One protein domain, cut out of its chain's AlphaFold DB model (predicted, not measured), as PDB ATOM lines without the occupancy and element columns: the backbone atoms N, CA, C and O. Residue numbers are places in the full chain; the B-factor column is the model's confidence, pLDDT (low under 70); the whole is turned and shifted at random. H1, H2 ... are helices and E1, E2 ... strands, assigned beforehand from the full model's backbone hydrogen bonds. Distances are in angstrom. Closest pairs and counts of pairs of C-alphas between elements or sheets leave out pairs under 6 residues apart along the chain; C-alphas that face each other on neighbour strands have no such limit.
ATOM      1  N   LYS A 145     507.344 391.733 457.744       77.62
ATOM      2  CA  LYS A 145     506.031 391.813 458.403       77.62
ATOM      3  C   LYS A 145     505.837 390.633 459.361       77.62
ATOM      4  O   LYS A 145     505.891 389.480 458.951       77.62
ATOM      5  N   THR A 146     505.563 390.912 460.636       81.31
ATOM      6  CA  THR A 146     505.244 389.863 461.616       81.31
ATOM      7  C   THR A 146     503.895 389.220 461.279       81.31
ATOM      8  O   THR A 146     502.879 389.920 461.206       81.31
ATOM      9  N   THR A 147     503.897 387.898 461.095       82.12
ATOM     10  CA  THR A 147     502.727 387.075 460.728       82.12
ATOM     11  C   THR A 147     502.203 386.188 461.856       82.12
ATOM     12  O   THR A 147     501.102 385.678 461.731       82.12
ATOM     13  N   CYS A 148     502.959 385.994 462.945       86.31
ATOM     14  CA  CYS A 148     502.555 385.200 464.117       86.31
ATOM     15  C   CYS A 148     502.019 383.779 463.804       86.31
ATOM     16  O   CYS A 148     501.167 383.298 464.551       86.31
ATOM     17  N   LYS A 149     502.510 383.090 462.750       85.25
ATOM     18  CA  LYS A 149     502.027 381.746 462.326       85.25
ATOM     19  C   LYS A 149     501.846 380.781 463.521       85.25
ATOM     20  O   LYS A 149     500.754 380.264 463.726       85.25
ATOM     21  N   ASN A 150     502.855 380.658 464.388       84.06
ATOM     22  CA  ASN A 150     502.851 379.783 465.576       84.06
ATOM     23  C   ASN A 150     501.838 380.168 466.680       84.06
ATOM     24  O   ASN A 150     501.707 379.439 467.656       84.06
ATOM     25  N   ILE A 151     501.189 381.334 466.596       85.19
ATOM     26  CA  ILE A 151     500.106 381.751 467.506       85.19
ATOM     27  C   ILE A 151     498.751 381.456 466.859       85.19
ATOM     28  O   ILE A 151     497.848 380.962 467.525       85.19
ATOM     29  N   HIS A 152     498.634 381.696 465.549       83.44
ATOM     30  CA  HIS A 152     497.439 381.373 464.767       83.44
ATOM     31  C   HIS A 152     497.158 379.860 464.679       83.44
ATOM     32  O   HIS A 152     496.000 379.487 464.531       83.44
ATOM     33  N   ALA A 153     498.190 379.014 464.794       84.25
ATOM     34  CA  ALA A 153     498.106 377.554 464.664       84.25
ATOM     35  C   ALA A 153     498.077 376.762 465.995       84.25
ATOM     36  O   ALA A 153     498.201 375.542 465.965       84.25
ATOM     37  N   ARG A 154     497.954 377.420 467.160       83.19
ATOM     38  CA  ARG A 154     498.024 376.741 468.476       83.19
ATOM     39  C   ARG A 154     496.864 375.777 468.709       83.19
ATOM     40  O   ARG A 154     495.708 376.138 468.473       83.19
ATOM     41  N   SER A 155     497.163 374.615 469.291       79.69
ATOM     42  CA  SER A 155     496.133 373.742 469.874       79.69
ATOM     43  C   SER A 155     495.510 374.362 471.138       79.69
ATOM     44  O   SER A 155     495.973 375.386 471.648       79.69
ATOM     45  N   PHE A 156     494.450 373.746 471.674       71.75
ATOM     46  CA  PHE A 156     493.814 374.184 472.924       71.75
ATOM     47  C   PHE A 156     494.771 374.085 474.131       71.75
ATOM     48  O   PHE A 156     494.836 374.981 474.979       71.75
ATOM     49  N   GLU A 157     495.571 373.025 474.164       76.06
ATOM     50  CA  GLU A 157     496.553 372.699 475.196       76.06
ATOM     51  C   GLU A 157     497.710 373.705 475.167       76.06
ATOM     52  O   GLU A 157     498.095 374.228 476.214       76.06
ATOM     53  N   GLU A 158     498.186 374.047 473.968       80.44
ATOM     54  CA  GLU A 158     499.276 374.999 473.719       80.44
ATOM     55  C   GLU A 158     498.901 376.469 473.952       80.44
ATOM     56  O   GLU A 158     499.784 377.334 473.966       80.44
ATOM     57  N   ARG A 159     497.610 376.784 474.148       82.81
ATOM     58  CA  ARG A 159     497.184 378.151 474.478       82.81
ATOM     59  C   ARG A 159     497.928 378.654 475.703       82.81
ATOM     60  O   ARG A 159     498.000 377.995 476.743       82.81
ATOM     61  N   GLU A 160     498.432 379.867 475.572       80.38
ATOM     62  CA  GLU A 160     499.193 380.537 476.611       80.38
ATOM     63  C   GLU A 160     498.261 381.421 477.433       80.38
ATOM     64  O   GLU A 160     497.381 382.084 476.880       80.38
ATOM     65  N   GLU A 161     498.450 381.418 478.749       78.50
ATOM     66  CA  GLU A 161     497.679 382.261 479.652       78.50
ATOM     67  C   GLU A 161     498.145 383.718 479.600       78.50
ATOM     68  O   GLU A 161     499.351 384.003 479.556       78.50
ATOM     69  N   VAL A 162     497.170 384.625 479.605       78.56
ATOM     70  CA  VAL A 162     497.344 386.071 479.725       78.56
ATOM     71  C   VAL A 162     496.368 386.558 480.790       78.56
ATOM     72  O   VAL A 162     495.170 386.299 480.680       78.56
ATOM     73  N   THR A 163     496.871 387.289 481.782       78.12
ATOM     74  CA  THR A 163     496.046 387.988 482.771       78.12
ATOM     75  C   THR A 163     495.909 389.459 482.379       78.12
ATOM     76  O   THR A 163     496.768 390.017 481.690       78.12
ATOM     77  N   PHE A 164     494.821 390.115 482.778       77.94
ATOM     78  CA  PHE A 164     494.579 391.519 482.439       77.94
ATOM     79  C   PHE A 164     494.368 392.361 483.693       77.94
ATOM     80  O   PHE A 164     493.409 392.166 484.431       77.94
ATOM     81  N   ASP A 165     495.233 393.354 483.884       75.38
ATOM     82  CA  ASP A 165     495.053 394.414 484.870       75.38
ATOM     83  C   ASP A 165     494.343 395.599 484.203       75.38
ATOM     84  O   ASP A 165     494.950 396.333 483.420       75.38
ATOM     85  N   LYS A 166     493.035 395.764 484.438       70.38
ATOM     86  CA  LYS A 166     492.215 396.875 483.898       70.38
ATOM     87  C   LYS A 166     492.389 397.137 482.394       70.38
ATOM     88  O   LYS A 166     492.454 398.280 481.940       70.38
ATOM     89  N   GLY A 167     492.462 396.061 481.613       67.75
ATOM     90  CA  GLY A 167     492.650 396.105 480.159       67.75
ATOM     91  C   GLY A 167     494.107 396.228 479.695       67.75
ATOM     92  O   GLY A 167     494.358 396.200 478.490       67.75
ATOM     93  N   GLN A 168     495.079 396.309 480.606       73.88
ATOM     94  CA  GLN A 168     496.495 396.136 480.292       73.88
ATOM     95  C   GLN A 168     496.892 394.663 480.467       73.88
ATOM     96  O   GLN A 168     496.735 394.087 481.539       73.88
ATOM     97  N   ALA A 169     497.441 394.054 479.413       77.06
ATOM     98  CA  ALA A 169     497.931 392.681 479.475       77.06
ATOM     99  C   ALA A 169     499.146 392.558 480.412       77.06
ATOM    100  O   ALA A 169     500.160 393.247 480.246       77.06
ATOM    101  N   VAL A 170     499.041 391.630 481.356       75.00
ATOM    102  CA  VAL A 170     500.081 391.187 482.283       75.00
ATOM    103  C   VAL A 170     500.347 389.706 481.991       75.00
ATOM    104  O   VAL A 170     499.497 388.974 481.491       75.00
ATOM    105  N   GLY A 171     501.573 389.247 482.217       70.94
ATOM    106  CA  GLY A 171     501.888 387.841 482.002       70.94
ATOM    107  C   GLY A 171     503.233 387.450 482.598       70.94
ATOM    108  O   GLY A 171     504.115 388.303 482.720       70.94
ATOM    109  N   PRO A 172     503.433 386.158 482.914       68.88
ATOM    110  CA  PRO A 172     504.583 385.652 483.675       68.88
ATOM    111  C   PRO A 172     505.944 385.800 482.968       68.88
ATOM    112  O   PRO A 172     506.972 385.358 483.478       68.88
ATOM    113  N   THR A 173     505.994 386.362 481.757       79.56
ATOM    114  CA  THR A 173     507.229 386.667 481.019       79.56
ATOM    115  C   THR A 173     506.955 387.768 479.991       79.56
ATOM    116  O   THR A 173     505.995 387.656 479.232       79.56
ATOM    117  N   ASP A 174     507.842 388.770 479.880       78.69
ATOM    118  CA  ASP A 174     507.764 389.873 478.891       78.69
ATOM    119  C   ASP A 174     507.441 389.394 477.461       78.69
ATOM    120  O   ASP A 174     506.689 390.037 476.725       78.69
ATOM    121  N   LYS A 175     508.000 388.238 477.070       84.25
ATOM    122  CA  LYS A 175     507.760 387.596 475.774       84.25
ATOM    123  C   LYS A 175     506.270 387.335 475.523       84.25
ATOM    124  O   LYS A 175     505.807 387.626 474.431       84.25
ATOM    125  N   ARG A 176     505.511 386.864 476.521       83.00
ATOM    126  CA  ARG A 176     504.076 386.539 476.389       83.00
ATOM    127  C   ARG A 176     503.237 387.785 476.092       83.00
ATOM    128  O   ARG A 176     502.429 387.777 475.171       83.00
ATOM    129  N   VAL A 177     503.507 388.882 476.804       82.81
ATOM    130  CA  VAL A 177     502.852 390.184 476.580       82.81
ATOM    131  C   VAL A 177     503.207 390.753 475.197       82.81
ATOM    132  O   VAL A 177     502.346 391.294 474.500       82.81
ATOM    133  N   SER A 178     504.460 390.589 474.755       85.50
ATOM    134  CA  SER A 178     504.889 390.974 473.404       85.50
ATOM    135  C   SER A 178     504.230 390.124 472.313       85.50
ATOM    136  O   SER A 178     503.708 390.679 471.346       85.50
ATOM    137  N   ASP A 179     504.203 388.800 472.469       88.69
ATOM    138  CA  ASP A 179     503.616 387.852 471.516       88.69
ATOM    139  C   ASP A 179     502.107 388.110 471.339       88.69
ATOM    140  O   ASP A 179     501.645 388.219 470.200       88.69
ATOM    141  N   LEU A 180     501.374 388.358 472.435       87.56
ATOM    142  CA  LEU A 180     499.986 388.837 472.402       87.56
ATOM    143  C   LEU A 180     499.848 390.160 471.637       87.56
ATOM    144  O   LEU A 180     499.004 390.275 470.753       87.56
ATOM    145  N   THR A 181     500.671 391.163 471.954       86.94
ATOM    146  CA  THR A 181     500.601 392.487 471.306       86.94
ATOM    147  C   THR A 181     500.829 392.375 469.793       86.94
ATOM    148  O   THR A 181     500.119 392.993 468.998       86.94
ATOM    149  N   ASN A 182     501.784 391.538 469.378       88.88
ATOM    150  CA  ASN A 182     502.057 391.263 467.969       88.88
ATOM    151  C   ASN A 182     500.876 390.551 467.283       88.88
ATOM    152  O   ASN A 182     500.530 390.915 466.158       88.88
ATOM    153  N   PHE A 183     500.246 389.590 467.965       90.44
ATOM    154  CA  PHE A 183     499.078 388.835 467.494       90.44
ATOM    155  C   PHE A 183     497.808 389.695 467.373       90.44
ATOM    156  O   PHE A 183     497.149 389.685 466.334       90.44
ATOM    157  N   LEU A 184     497.500 390.537 468.362       88.12
ATOM    158  CA  LEU A 184     496.431 391.539 468.238       88.12
ATOM    159  C   LEU A 184     496.704 392.478 467.051       88.12
ATOM    160  O   LEU A 184     495.802 392.806 466.278       88.12
ATOM    161  N   GLY A 185     497.976 392.827 466.839       86.44
ATOM    162  CA  GLY A 185     498.431 393.548 465.657       86.44
ATOM    163  C   GLY A 185     498.207 392.803 464.333       86.44
ATOM    164  O   GLY A 185     497.915 393.464 463.338       86.44
ATOM    165  N   THR A 186     498.336 391.469 464.265       88.50
ATOM    166  CA  THR A 186     498.030 390.712 463.031       88.50
ATOM    167  C   THR A 186     496.531 390.633 462.778       88.50
ATOM    168  O   THR A 186     496.123 390.843 461.635       88.50
ATOM    169  N   ILE A 187     495.713 390.439 463.817       86.75
ATOM    170  CA  ILE A 187     494.243 390.444 463.719       86.75
ATOM    171  C   ILE A 187     493.731 391.798 463.212       86.75
ATOM    172  O   ILE A 187     492.966 391.837 462.250       86.75
ATOM    173  N   ALA A 188     494.183 392.910 463.799       83.31
ATOM    174  CA  ALA A 188     493.747 394.255 463.408       83.31
ATOM    175  C   ALA A 188     494.124 394.638 461.961       83.31
ATOM    176  O   ALA A 188     493.534 395.545 461.383       83.31
ATOM    177  N   ARG A 189     495.107 393.945 461.367       82.62
ATOM    178  CA  ARG A 189     495.561 394.124 459.976       82.62
ATOM    179  C   ARG A 189     495.023 393.057 459.016       82.62
ATOM    180  O   ARG A 189     495.467 393.010 457.869       82.62
ATOM    181  N   ASN A 190     494.145 392.168 459.474       81.25
ATOM    182  CA  ASN A 190     493.596 391.091 458.658       81.25
ATOM    183  C   ASN A 190     492.270 391.548 458.016       81.25
ATOM    184  O   ASN A 190     491.313 391.799 458.754       81.25
ATOM    185  N   PRO A 191     492.166 391.610 456.673       75.62
ATOM    186  CA  PRO A 191     490.958 392.078 455.993       75.62
ATOM    187  C   PRO A 191     489.733 391.179 456.226       75.62
ATOM    188  O   PRO A 191     488.610 391.665 456.110       75.62
ATOM    189  N   ARG A 192     489.917 389.905 456.621       80.56
ATOM    190  CA  ARG A 192     488.810 389.014 457.036       80.56
ATOM    191  C   ARG A 192     488.163 389.442 458.363       80.56
ATOM    192  O   ARG A 192     487.015 389.083 458.612       80.56
ATOM    193  N   PHE A 193     488.883 390.186 459.207       79.38
ATOM    194  CA  PHE A 193     488.381 390.696 460.487       79.38
ATOM    195  C   PHE A 193     488.036 392.185 460.422       79.38
ATOM    196  O   PHE A 193     486.941 392.558 460.825       79.38
ATOM    197  N   ILE A 194     488.917 393.039 459.890       79.81
ATOM    198  CA  ILE A 194     488.627 394.466 459.683       79.81
ATOM    199  C   ILE A 194     488.712 394.784 458.185       79.81
ATOM    200  O   ILE A 194     489.809 394.992 457.665       79.81
ATOM    201  N   PRO A 195     487.567 394.859 457.482       74.19
ATOM    202  CA  PRO A 195     487.514 395.363 456.116       74.19
ATOM    203  C   PRO A 195     488.048 396.798 456.026       74.19
ATOM    204  O   PRO A 195     487.672 397.652 456.831       74.19
ATOM    205  N   LEU A 196     488.864 397.087 455.006       74.50
ATOM    206  CA  LEU A 196     489.488 398.406 454.797       74.50
ATOM    207  C   LEU A 196     488.485 399.547 454.530       74.50
ATOM    208  O   LEU A 196     488.866 400.712 454.574       74.50
ATOM    209  N   VAL A 197     487.205 399.232 454.303       77.69
ATOM    210  CA  VAL A 197     486.115 400.219 454.218       77.69
ATOM    211  C   VAL A 197     485.803 400.891 455.565       77.69
ATOM    212  O   VAL A 197     485.249 401.987 455.591       77.69
ATOM    213  N   ASN A 198     486.179 400.275 456.692       78.62
ATOM    214  CA  ASN A 198     485.928 400.821 458.025       78.62
ATOM    215  C   ASN A 198     487.075 401.741 458.468       78.62
ATOM    216  O   ASN A 198     488.043 401.305 459.087       78.62
ATOM    217  N   THR A 199     486.927 403.042 458.214       77.75
ATOM    218  CA  THR A 199     487.911 404.079 458.588       77.75
ATOM    219  C   THR A 199     488.021 404.342 460.094       77.75
ATOM    220  O   THR A 199     488.948 405.020 460.534       77.75
ATOM    221  N   SER A 200     487.104 403.814 460.917       79.69
ATOM    222  CA  SER A 200     487.164 403.937 462.377       79.69
ATOM    223  C   SER A 200     486.699 402.671 463.099       79.69
ATOM    224  O   SER A 200     485.772 401.986 462.668       79.69
ATOM    225  N   TRP A 201     487.287 402.401 464.270       81.94
ATOM    226  CA  TRP A 201     486.871 401.295 465.144       81.94
ATOM    227  C   TRP A 201     485.406 401.406 465.596       81.94
ATOM    228  O   TRP A 201     484.749 400.397 465.845       81.94
ATOM    229  N   HIS A 202     484.859 402.621 465.673       84.69
ATOM    230  CA  HIS A 202     483.462 402.849 466.037       84.69
ATOM    231  C   HIS A 202     482.494 402.354 464.949       84.69
ATOM    232  O   HIS A 202     481.470 401.773 465.299       84.69
ATOM    233  N   ALA A 203     482.864 402.479 463.668       85.38
ATOM    234  CA  ALA A 203     482.084 401.985 462.528       85.38
ATOM    235  C   ALA A 203     482.097 400.448 462.378       85.38
ATOM    236  O   ALA A 203     481.200 399.881 461.760       85.38
ATOM    237  N   VAL A 204     483.078 399.749 462.964       85.69
ATOM    238  CA  VAL A 204     483.130 398.277 462.940       85.69
ATOM    239  C   VAL A 204     481.926 397.691 463.694       85.69
ATOM    240  O   VAL A 204     481.693 398.032 464.859       85.69
ATOM    241  N   SER A 205     481.172 396.790 463.056       87.50
ATOM    242  CA  SER A 205     479.947 396.217 463.630       87.50
ATOM    243  C   SER A 205     480.202 395.401 464.907       87.50
ATOM    244  O   SER A 205     481.306 394.903 465.158       87.50
ATOM    245  N   LYS A 206     479.161 395.252 465.738       88.06
ATOM    246  CA  LYS A 206     479.238 394.482 466.993       88.06
ATOM    247  C   LYS A 206     479.574 393.009 466.738       88.06
ATOM    248  O   LYS A 206     480.325 392.422 467.508       88.06
ATOM    249  N   ASP A 207     479.081 392.436 465.645       85.69
ATOM    250  CA  ASP A 207     479.286 391.027 465.292       85.69
ATOM    251  C   ASP A 207     480.702 390.755 464.776       85.69
ATOM    252  O   ASP A 207     481.271 389.701 465.050       85.69
ATOM    253  N   ILE A 208     481.322 391.727 464.097       84.94
ATOM    254  CA  ILE A 208     482.754 391.675 463.776       84.94
ATOM    255  C   ILE A 208     483.582 391.726 465.067       84.94
ATOM    256  O   ILE A 208     484.437 390.868 465.277       84.94
ATOM    257  N   LYS A 209     483.292 392.679 465.965       87.38
ATOM    258  CA  LYS A 209     483.976 392.800 467.268       87.38
ATOM    259  C   LYS A 209     483.867 391.514 468.092       87.38
ATOM    260  O   LYS A 209     484.868 391.065 468.644       87.38
ATOM    261  N   ARG A 210     482.683 390.892 468.113       86.50
ATOM    262  CA  ARG A 210     482.438 389.601 468.768       86.50
ATOM    263  C   ARG A 210     483.273 388.475 468.140       86.50
ATOM    264  O   ARG A 210     484.006 387.819 468.869       86.50
ATOM    265  N   ARG A 211     483.268 388.319 466.810       85.06
ATOM    266  CA  ARG A 211     484.094 387.308 466.114       85.06
ATOM    267  C   ARG A 211     485.599 387.497 466.336       85.06
ATOM    268  O   ARG A 211     486.324 386.514 466.465       85.06
ATOM    269  N   MET A 212     486.076 388.742 466.394       86.50
ATOM    270  CA  MET A 212     487.471 389.048 466.732       86.50
ATOM    271  C   MET A 212     487.802 388.631 468.170       86.50
ATOM    272  O   MET A 212     488.844 388.019 468.393       86.50
ATOM    273  N   TRP A 213     486.914 388.917 469.124       84.56
ATOM    274  CA  TRP A 213     487.076 388.530 470.527       84.56
ATOM    275  C   TRP A 213     487.088 387.007 470.710       84.56
ATOM    276  O   TRP A 213     488.028 386.451 471.274       84.56
ATOM    277  N   GLU A 214     486.115 386.307 470.125       84.94
ATOM    278  CA  GLU A 214     486.068 384.841 470.098       84.94
ATOM    279  C   GLU A 214     487.331 384.229 469.474       84.94
ATOM    280  O   GLU A 214     487.760 383.152 469.886       84.94
ATOM    281  N   TYR A 215     487.928 384.885 468.473       84.75
ATOM    282  CA  TYR A 215     489.176 384.432 467.861       84.75
ATOM    283  C   TYR A 215     490.390 384.628 468.780       84.75
ATOM    284  O   TYR A 215     491.214 383.718 468.888       84.75
ATOM    285  N   VAL A 216     490.480 385.760 469.487       85.06
ATOM    286  CA  VAL A 216     491.515 385.988 470.512       85.06
ATOM    287  C   VAL A 216     491.418 384.924 471.605       85.06
ATOM    288  O   VAL A 216     492.399 384.229 471.861       85.06
ATOM    289  N   ASN A 217     490.217 384.682 472.133       80.50
ATOM    290  CA  ASN A 217     489.981 383.700 473.198       80.50
ATOM    291  C   ASN A 217     490.137 382.235 472.725       80.50
ATOM    292  O   ASN A 217     490.178 381.313 473.543       80.50
ATOM    293  N   ARG A 218     490.278 381.993 471.412       79.94
ATOM    294  CA  ARG A 218     490.733 380.705 470.853       79.94
ATOM    295  C   ARG A 218     492.256 380.572 470.730       79.94
ATOM    296  O   ARG A 218     492.725 379.451 470.554       79.94
ATOM    297  N   ALA A 219     493.021 381.653 470.841       74.88
ATOM    298  CA  ALA A 219     494.489 381.643 470.788       74.88
ATOM    299  C   ALA A 219     495.159 381.811 472.168       74.88
ATOM    300  O   ALA A 219     496.328 381.448 472.343       74.88
ATOM    301  N   THR A 220     494.424 382.331 473.155       73.94
ATOM    302  CA  THR A 220     494.880 382.554 474.536       73.94
ATOM    303  C   THR A 220     493.995 381.834 475.550       73.94
ATOM    304  O   THR A 220     492.811 381.607 475.307       73.94
ATOM    305  N   LYS A 221     494.559 381.489 476.712       65.50
ATOM    306  CA  LYS A 221     493.774 381.196 477.920       65.50
ATOM    307  C   LYS A 221     493.565 382.525 478.641       65.50
ATOM    308  O   LYS A 221     494.526 383.132 479.103       65.50
ATOM    309  N   GLU A 222     492.330 383.008 478.656       62.81
ATOM    310  CA  GLU A 222     491.953 384.192 479.422       62.81
ATOM    311  C   GLU A 222     491.395 383.735 480.769       62.81
ATOM    312  O   GLU A 222     490.226 383.351 480.875       62.81
ATOM    313  N   ASN A 223     492.235 383.785 481.801       63.59
ATOM    314  CA  ASN A 223     491.724 383.813 483.160       63.59
ATOM    315  C   ASN A 223     491.150 385.219 483.365       63.59
ATOM    316  O   ASN A 223     491.886 386.201 483.413       63.59
ATOM    317  N   ASN A 224     489.821 385.308 483.448       59.81
ATOM    318  CA  ASN A 224     489.078 386.558 483.669       59.81
ATOM    319  C   ASN A 224     489.228 387.091 485.115       59.81
ATOM    320  O   ASN A 224     488.477 387.961 485.550       59.81
ATOM    321  N   GLU A 225     490.182 386.546 485.867       66.00
ATOM    322  CA  GLU A 225     490.547 386.970 487.209       66.00
ATOM    323  C   GLU A 225     491.536 388.139 487.096       66.00
ATOM    324  O   GLU A 225     492.602 388.016 486.490       66.00
ATOM    325  N   GLU A 226     491.168 389.301 487.648       69.19
ATOM    326  CA  GLU A 226     492.065 390.459 487.727       69.19
ATOM    327  C   GLU A 226     493.242 390.077 488.649       69.19
ATOM    328  O   GLU A 226     493.010 389.764 489.824       69.19
ATOM    329  N   PRO A 227     494.494 390.046 488.146       73.75
ATOM    330  CA  PRO A 227     495.625 389.525 488.901       73.75
ATOM    331  C   PRO A 227     495.868 390.394 490.127       73.75
ATOM    332  O   PRO A 227     495.816 391.629 490.062       73.75
ATOM    333  N   SER A 228     496.168 389.763 491.261       81.88
ATOM    334  CA  SER A 228     496.256 390.511 492.515       81.88
ATOM    335  C   SER A 228     497.390 391.541 492.472       81.88
ATOM    336  O   SER A 228     498.417 391.366 491.814       81.88
TER     337      SER A 228
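Overview. This is residues 145 to 228 of the 518 residues of an uncharacterized protein of Nicotiana attenuata (UniProt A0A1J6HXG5). Two long helices, H2 and H3, run opposite ways, slanted to each other and with few contacts between them; a small three-stranded sheet lies at one end of the pair, and a long loop, residues 189 to 205, joins them at the other. The first part of H2 packs over the sheet, H3 runs on into its edge strand E3, and the short helix H1 lies near both long helices. The printed part has 84 residues with three named helices and three named strands, in the order H1 E1 E2 H2 H3 E3; the sheet is mixed, in the order E2 E1 E3, and the class is mixed, helices and strands. The whole is compact, with a radius of gyration of the C-alphas of 13.5 A and spans of 39 by 27 by 21 A.

Arrangement. H1, residues 149 to 152, is not on the sheet. The inner strand E1, residues 160 to 165, forms a hairpin with the edge strand E2, residues 168 to 170; they are antiparallel at 132 degrees, with N 168 and O 165 at 2.8 A and N 163 and O 170 at 3.1 A, within hydrogen-bond range. H2, residues 174 to 188, is on the sheet at a height over the sheet of 7.4 A, and the two form two layers, a helix on one face of a sheet. It lies over E1 and runs across the strands, at 86 degrees to E1 on the local plane. The closest C-alphas of H2 and E2 are those of Val 177 and Ala 169, 6.2 A apart. H1 and H2 are close but not clearly touching, with the closest C-alphas, of Ile 151 and Phe 183, 7.2 A apart. H3, residues 206 to 219, is not on the sheet. H2 and H3 are close but not clearly touching, with the closest C-alphas, of Ile 187 and Met 212, 7.5 A apart; they run opposite ways at a steep tilt of 35.5 degrees, only just past shallow. H1 and H3 are close but not clearly touching, with the closest C-alphas, of Ile 151 and Ala 219, 6.5 A apart. E3, residues 220 to 222, is parallel to E1 at 42 degrees, with N 221 and O 160 at 2.9 A. The pairing is staggered: E1 pairs with E3 over residues 160 to 162 and with E2 over 163 to 165. In H2 and H3 every O i to N i+4 pair is within hydrogen-bond range; H1 is too short for such a pair.

Along the chain. H1 begins at C-alpha 149, (502.027, 381.746, 462.326). E1 is 16.7 A long from first to last C-alpha, H2 21.3 A and H3 20.3 A. H2 begins at C-alpha 174, (507.764, 389.873, 478.891), and E3 ends at C-alpha 222, (491.953, 384.192, 479.422).

Size, cuts and confidence. The C-alphas farthest apart, of Val 197 and Ser 228, are 40.8 A apart. The printed part has no cut. The link from H2 to H3 is long, with 17 residues. The mean pLDDT of the printed part is 80.1; residues 167, 172 and 221 to 226 are under 70.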